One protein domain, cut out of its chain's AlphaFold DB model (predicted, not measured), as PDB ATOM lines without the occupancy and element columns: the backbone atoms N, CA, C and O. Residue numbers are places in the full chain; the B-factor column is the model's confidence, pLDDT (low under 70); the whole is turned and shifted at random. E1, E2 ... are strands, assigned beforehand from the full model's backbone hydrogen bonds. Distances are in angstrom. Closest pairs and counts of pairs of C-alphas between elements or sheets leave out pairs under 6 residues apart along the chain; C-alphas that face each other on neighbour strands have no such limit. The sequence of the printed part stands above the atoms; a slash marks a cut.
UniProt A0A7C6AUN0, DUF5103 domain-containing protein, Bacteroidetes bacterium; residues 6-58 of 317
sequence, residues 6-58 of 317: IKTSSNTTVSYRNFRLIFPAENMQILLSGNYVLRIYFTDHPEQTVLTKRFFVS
ATOM      1  N   ILE A   6     220.718 162.788 214.332       93.94
ATOM      2  CA  ILE A   6     220.984 164.226 214.318       93.94
ATOM      3  C   ILE A   6     221.151 164.682 212.867       93.94
ATOM      4  O   ILE A   6     221.997 164.159 212.144       93.94
ATOM      5  N   LYS A   7     220.392 165.703 212.456       94.62
ATOM      6  CA  LYS A   7     220.561 166.397 211.168       94.62
ATOM      7  C   LYS A   7     220.943 167.861 211.404       94.62
ATOM      8  O   LYS A   7     220.401 168.502 212.302       94.62
ATOM      9  N   THR A   8     221.861 168.396 210.604       95.56
ATOM     10  CA  THR A   8     222.180 169.838 210.602       95.56
ATOM     11  C   THR A   8     221.239 170.560 209.647       95.56
ATOM     12  O   THR A   8     220.806 169.961 208.662       95.56
ATOM     13  N   SER A   9     220.897 171.811 209.947       94.56
ATOM     14  CA  SER A   9     220.054 172.605 209.064       94.56
ATOM     15  C   SER A   9     220.713 172.842 207.700       94.56
ATOM     16  O   SER A   9     221.933 172.982 207.596       94.56
ATOM     17  N   SER A  10     219.900 172.866 206.647       92.88
ATOM     18  CA  SER A  10     220.313 173.152 205.267       92.88
ATOM     19  C   SER A  10     219.355 174.166 204.655       92.88
ATOM     20  O   SER A  10     218.177 174.169 204.986       92.88
ATOM     21  N   ASN A  11     219.853 175.058 203.793       89.31
ATOM     22  CA  ASN A  11     219.040 176.074 203.101       89.31
ATOM     23  C   ASN A  11     218.214 176.993 204.031       89.31
ATOM     24  O   ASN A  11     217.154 177.490 203.652       89.31
ATOM     25  N   THR A  12     218.729 177.245 205.235       91.94
ATOM     26  CA  THR A  12     218.112 178.077 206.280       91.94
ATOM     27  C   THR A  12     219.009 179.262 206.617       91.94
ATOM     28  O   THR A  12     220.235 179.158 206.560       91.94
ATOM     29  N   THR A  13     218.407 180.400 206.956       92.50
ATOM     30  CA  THR A  13     219.133 181.583 207.440       92.50
ATOM     31  C   THR A  13     219.627 181.390 208.871       92.50
ATOM     32  O   THR A  13     220.700 181.879 209.228       92.50
ATOM     33  N   VAL A  14     218.902 180.608 209.677       94.12
ATOM     34  CA  VAL A  14     219.288 180.264 211.047       94.12
ATOM     35  C   VAL A  14     219.907 178.869 211.099       94.12
ATOM     36  O   VAL A  14     219.262 177.868 210.800       94.12
ATOM     37  N   SER A  15     221.165 178.785 211.538       95.19
ATOM     38  CA  SER A  15     221.852 177.503 211.737       95.19
ATOM     39  C   SER A  15     221.333 176.767 212.977       95.19
ATOM     40  O   SER A  15     221.325 177.325 214.072       95.19
ATOM     41  N   TYR A  16     220.959 175.492 212.835       94.88
ATOM     42  CA  TYR A  16     220.542 174.642 213.957       94.88
ATOM     43  C   TYR A  16     220.895 173.162 213.750       94.88
ATOM     44  O   TYR A  16     221.258 172.720 212.660       94.88
ATOM     45  N   ARG A  17     220.761 172.366 214.819       94.31
ATOM     46  CA  ARG A  17     220.795 170.896 214.768       94.31
ATOM     47  C   ARG A  17     219.458 170.336 215.227       94.31
ATOM     48  O   ARG A  17     218.956 170.710 216.284       94.31
ATOM     49  N   ASN A  18     218.887 169.440 214.437       94.38
ATOM     50  CA  ASN A  18     217.663 168.736 214.765       94.38
ATOM     51  C   ASN A  18     217.982 167.339 215.309       94.38
ATOM     52  O   ASN A  18     218.605 166.531 214.624       94.38
ATOM     53  N   PHE A  19     217.505 167.053 216.518       93.06
ATOM     54  CA  PHE A  19     217.666 165.772 217.204       93.06
ATOM     55  C   PHE A  19     216.346 164.997 217.164       93.06
ATOM     56  O   PHE A  19     215.293 165.579 217.427       93.06
ATOM     57  N   ARG A  20     216.383 163.688 216.889       91.62
ATOM     58  CA  ARG A  20     215.214 162.801 217.008       91.62
ATOM     59  C   ARG A  20     215.534 161.606 217.867       91.62
ATOM     60  O   ARG A  20     216.546 160.936 217.702       91.62
ATOM     61  N   LEU A  21     214.601 161.324 218.759       90.25
ATOM     62  CA  LEU A  21     214.588 160.134 219.577       90.25
ATOM     63  C   LEU A  21     213.278 159.402 219.301       90.25
ATOM     64  O   LEU A  21     212.208 159.994 219.419       90.25
ATOM     65  N   ILE A  22     213.376 158.128 218.939       89.44
ATOM     66  CA  ILE A  22     212.237 157.212 218.934       89.44
ATOM     67  C   ILE A  22     212.199 156.569 220.320       89.44
ATOM     68  O   ILE A  22     213.219 156.061 220.793       89.44
ATOM     69  N   PHE A  23     211.054 156.664 220.994       88.12
ATOM     70  CA  PHE A  23     210.872 156.187 222.358       88.12
ATOM     71  C   PHE A  23     209.506 155.483 222.508       88.12
ATOM     72  O   PHE A  23     208.517 156.046 222.037       88.12
ATOM     73  N   PRO A  24     209.425 154.324 223.193       88.75
ATOM     74  CA  PRO A  24     210.551 153.540 223.706       88.75
ATOM     75  C   PRO A  24     211.442 153.013 222.566       88.75
ATOM     76  O   PRO A  24     211.011 152.902 221.421       88.75
ATOM     77  N   ALA A  25     212.718 152.763 222.867       84.75
ATOM     78  CA  ALA A  25     213.622 152.122 221.910       84.75
ATOM     79  C   ALA A  25     213.209 150.655 221.691       84.75
ATOM     80  O   ALA A  25     212.567 150.068 222.555       84.75
ATOM     81  N   GLU A  26     213.622 150.043 220.578       82.19
ATOM     82  CA  GLU A  26     213.245 148.665 220.206       82.19
ATOM     83  C   GLU A  26     213.558 147.621 221.298       82.19
ATOM     84  O   GLU A  26     212.838 146.645 221.466       82.19
ATOM     85  N   ASN A  27     214.597 147.863 222.099       81.25
ATOM     86  CA  ASN A  27     215.018 147.022 223.219       81.25
ATOM     87  C   ASN A  27     214.630 147.583 224.602       81.25
ATOM     88  O   ASN A  27     215.202 147.182 225.616       81.25
ATOM     89  N   MET A  28     213.699 148.536 224.658       88.56
ATOM     90  CA  MET A  28     213.202 149.130 225.893       88.56
ATOM     91  C   MET A  28     211.746 148.741 226.113       88.56
ATOM     92  O   MET A  28     210.874 149.071 225.315       88.56
ATOM     93  N   GLN A  29     211.477 148.099 227.247       88.94
ATOM     94  CA  GLN A  29     210.125 147.765 227.664       88.94
ATOM     95  C   GLN A  29     209.726 148.616 228.866       88.94
ATOM     96  O   GLN A  29     210.438 148.672 229.869       88.94
ATOM     97  N   ILE A  30     208.570 149.265 228.763       92.56
ATOM     98  CA  ILE A  30     207.947 149.936 229.897       92.56
ATOM     99  C   ILE A  30     207.116 148.890 230.643       92.56
ATOM    100  O   ILE A  30     206.213 148.291 230.066       92.56
ATOM    101  N   LEU A  31     207.473 148.628 231.902       93.50
ATOM    102  CA  LEU A  31     206.893 147.534 232.691       93.50
ATOM    103  C   LEU A  31     205.653 147.948 233.486       93.50
ATOM    104  O   LEU A  31     204.827 147.097 233.807       93.50
ATOM    105  N   LEU A  32     205.540 149.233 233.824       95.56
ATOM    106  CA  LEU A  32     204.465 149.770 234.653       95.56
ATOM    107  C   LEU A  32     203.680 150.832 233.885       95.56
ATOM    108  O   LEU A  32     204.242 151.599 233.103       95.56
ATOM    109  N   SER A  33     202.380 150.890 234.122       97.00
ATOM    110  CA  SER A  33     201.544 152.003 233.681       97.00
ATOM    111  C   SER A  33     201.780 153.248 234.539       97.00
ATOM    112  O   SER A  33     202.453 153.187 235.565       97.00
ATOM    113  N   GLY A  34     201.217 154.376 234.111       97.06
ATOM    114  CA  GLY A  34     201.245 155.633 234.850       97.06
ATOM    115  C   GLY A  34     201.969 156.749 234.104       97.06
ATOM    116  O   GLY A  34     202.046 156.763 232.868       97.06
ATOM    117  N   ASN A  35     202.483 157.696 234.884       96.44
ATOM    118  CA  ASN A  35     203.029 158.959 234.399       96.44
ATOM    119  C   ASN A  35     204.544 158.891 234.276       96.44
ATOM    120  O   ASN A  35     205.247 158.540 235.220       96.44
ATOM    121  N   TYR A  36     205.055 159.303 233.121       95.56
ATOM    122  CA  TYR A  36     206.480 159.294 232.837       95.56
ATOM    123  C   TYR A  36     206.976 160.676 232.435       95.56
ATOM    124  O   TYR A  36     206.310 161.436 231.729       95.56
ATOM    125  N   VAL A  37     208.205 160.984 232.852       94.38
ATOM    126  CA  VAL A  37     208.936 162.177 232.422       94.38
ATOM    127  C   VAL A  37     210.203 161.744 231.704       94.38
ATOM    128  O   VAL A  37     211.127 161.197 232.304       94.38
ATOM    129  N   LEU A  38     210.276 162.038 230.411       92.94
ATOM    130  CA  LEU A  38     211.507 161.959 229.647       92.94
ATOM    131  C   LEU A  38     212.331 163.225 229.905       92.94
ATOM    132  O   LEU A  38     211.921 164.321 229.525       92.94
ATOM    133  N   ARG A  39     213.500 163.068 230.529       94.31
ATOM    134  CA  ARG A  39     214.457 164.149 230.798       94.31
ATOM    135  C   ARG A  39     215.639 164.061 229.839       94.31
ATOM    136  O   ARG A  39     216.327 163.044 229.800       94.31
ATOM    137  N   ILE A  40     215.894 165.136 229.102       93.00
ATOM    138  CA  ILE A  40     217.042 165.281 228.203       93.00
ATOM    139  C   ILE A  40     218.025 166.266 228.836       93.00
ATOM    140  O   ILE A  40     217.622 167.323 229.318       93.00
ATOM    141  N   TYR A  41     219.303 165.908 228.837       94.75
ATOM    142  CA  TYR A  41     220.400 166.662 229.442       94.75
ATOM    143  C   TYR A  41     221.689 166.450 228.639       94.75
ATOM    144  O   TYR A  41     221.789 165.499 227.854       94.75
ATOM    145  N   PHE A  42     222.677 167.325 228.826       92.12
ATOM    146  CA  PHE A  42     223.998 167.151 228.223       92.12
ATOM    147  C   PHE A  42     224.825 166.128 229.009       92.12
ATOM    148  O   PHE A  42     224.749 166.064 230.229       92.12
ATOM    149  N   THR A  43     225.598 165.283 228.317       90.44
ATOM    150  CA  THR A  43     226.295 164.147 228.962       90.44
ATOM    151  C   THR A  43     227.362 164.594 229.967       90.44
ATOM    152  O   THR A  43     227.604 163.894 230.943       90.44
ATOM    153  N   ASP A  44     227.985 165.740 229.721       94.38
ATOM    154  CA  ASP A  44     228.961 166.418 230.578       94.38
ATOM    155  C   ASP A  44     228.323 167.231 231.718       94.38
ATOM    156  O   ASP A  44     228.986 167.467 232.723       94.38
ATOM    157  N   HIS A  45     227.038 167.583 231.598       93.75
ATOM    158  CA  HIS A  45     226.264 168.333 232.597       93.75
ATOM    159  C   HIS A  45     224.926 167.640 232.925       93.75
ATOM    160  O   HIS A  45     223.850 168.170 232.616       93.75
ATOM    161  N   PRO A  46     224.941 166.426 233.514       91.38
ATOM    162  CA  PRO A  46     223.734 165.632 233.761       91.38
ATOM    163  C   PRO A  46     222.743 166.251 234.756       91.38
ATOM    164  O   PRO A  46     221.567 165.871 234.780       91.38
ATOM    165  N   GLU A  47     223.207 167.193 235.570       93.19
ATOM    166  CA  GLU A  47     222.409 168.021 236.468       93.19
ATOM    167  C   GLU A  47     221.581 169.080 235.725       93.19
ATOM    168  O   GLU A  47     220.533 169.503 236.215       93.19
ATOM    169  N   GLN A  48     221.999 169.477 234.518       92.75
ATOM    170  CA  GLN A  48     221.336 170.510 233.729       92.75
ATOM    171  C   GLN A  48     220.320 169.893 232.768       92.75
ATOM    172  O   GLN A  48     220.649 169.304 231.737       92.75
ATOM    173  N   THR A  49     219.040 170.054 233.097       92.44
ATOM    174  CA  THR A  49     217.956 169.601 232.224       92.44
ATOM    175  C   THR A  49     217.762 170.571 231.063       92.44
ATOM    176  O   THR A  49     217.447 171.738 231.267       92.44
ATOM    177  N   VAL A  50     217.893 170.058 229.842       91.50
ATOM    178  CA  VAL A  50     217.664 170.801 228.595       91.50
ATOM    179  C   VAL A  50     216.182 170.804 228.234       91.50
ATOM    180  O   VAL A  50     215.627 171.823 227.832       91.50
ATOM    181  N   LEU A  51     215.532 169.647 228.365       90.69
ATOM    182  CA  LEU A  51     214.127 169.471 228.020       90.69
ATOM    183  C   LEU A  51     213.504 168.377 228.881       90.69
ATOM    184  O   LEU A  51     214.111 167.333 229.121       90.69
ATOM    185  N   THR A  52     212.250 168.586 229.264       91.88
ATOM    186  CA  THR A  52     211.380 167.538 229.795       91.88
ATOM    187  C   THR A  52     210.194 167.325 228.868       91.88
ATOM    188  O   THR A  52     209.575 168.297 228.428       91.88
ATOM    189  N   LYS A  53     209.829 166.070 228.617       90.75
ATOM    190  CA  LYS A  53     208.566 165.710 227.965       90.75
ATOM    191  C   LYS A  53     207.817 164.701 228.822       90.75
ATOM    192  O   LYS A  53     208.383 163.689 229.219       90.75
ATOM    193  N   ARG A  54     206.562 165.015 229.131       91.69
ATOM    194  CA  ARG A  54     205.656 164.141 229.880       91.69
ATOM    195  C   ARG A  54     204.913 163.240 228.905       91.69
ATOM    196  O   ARG A  54     204.566 163.696 227.817       91.69
ATOM    197  N   PHE A  55     204.693 161.992 229.287       93.06
ATOM    198  CA  PHE A  55     203.857 161.055 228.545       93.06
ATOM    199  C   PHE A  55     203.243 160.026 229.498       93.06
ATOM    200  O   PHE A  55     203.661 159.895 230.649       93.06
ATOM    201  N   PHE A  56     202.254 159.302 228.991       94.25
ATOM    202  CA  PHE A  56     201.443 158.358 229.747       94.25
ATOM    203  C   PHE A  56     201.592 156.964 229.167       94.25
ATOM    204  O   PHE A  56     201.720 156.807 227.951       94.25
ATOM    205  N   VAL A  57     201.533 155.953 230.027       96.62
ATOM    206  CA  VAL A  57     201.465 154.553 229.604       96.62
ATOM    207  C   VAL A  57     200.269 153.918 230.277       96.62
ATOM    208  O   VAL A  57     200.214 153.848 231.499       96.62
ATOM    209  N   SER A  58     199.301 153.487 229.477       96.50
ATOM    210  CA  SER A  58     198.083 152.857 229.975       96.50
ATOM    211  C   SER A  58     198.174 151.336 229.900       96.50
ATOM    212  O   SER A  58     198.764 150.788 228.971       96.50
TER     213      SER A  58
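What this domain is: This is residues 6 to 58 of the 317 residues of the protein "DUF5103 domain-containing protein" of Bacteroidetes bacterium (UniProt A0A7C6AUN0). Two strand hairpins, a short one of E1 and E2 and a much longer one of E3 and E4, are joined by a long link and have no common core; the strands of one hairpin stay apart from those of the other. The loop residues 10 to 15 stick out beyond the short hairpin, and residues 24 to 29 stick out from the link, while the last long strand, E4, bends near the turn of its hairpin. The printed part has 53 residues with no named helix and four named strands, E1, E2, E3 and E4 along the chain, in two antiparallel sheets of order E1 - E2 and E3 - E4; the class is all strand. The whole is only just loose, close to extended, with a radius of gyration of the C-alphas of 14.8 A, and it is elongated, spanning 44 by 25 by 19 A.

How they stand to each other: Begin at E1, residues 6 to 8, and look across to E2, residues 17 to 20: the two form a hairpin, antiparallel at 155 degrees between their directions. C-alphas 8 and 17 face each other at 4.5 A, and N 18 and O 7 are within hydrogen-bond range at 2.8 A. Further on, E3, residues 34 to 42, and E4, residues 45 to 57, form the second hairpin, antiparallel at 154 degrees. Near its open end C-alphas 34 and 57 face each other at 5.4 A, with N 34 and O 57 at 2.8 A; further along, N 40 and O 51 are also 2.8 A apart, both pairs within hydrogen-bond range. E4 bends by 73 degrees at residue 50. E1 is apart from E3 and from E4, and E2 is apart from both as well.

Where its parts are: Find C-alpha 6 at (220.984, 164.226, 214.318), where E1 begins; it runs 6.8 A to C-alpha 8. E2 covers 10.1 A from Arg 17 to Arg 20. Find C-alpha 34 at (201.245, 155.633, 234.850); from there E3 runs 26.3 A to Phe 42. E4 starts at His 45 and ends 28.5 A away, at C-alpha 57, (201.465, 154.553, 229.604).

The domain as a whole: The two C-alphas farthest apart, those of Thr 13 and Leu 32, are 44.4 A from each other. The link from E1 to E2 is short, with 8 residues; that from E2 to E3, residues 21 to 33, is long; that from E3 to E4 is tight, with 2 residues. The printed part has no cut. Its mean pLDDT is 92.4, and no printed residue is under 70.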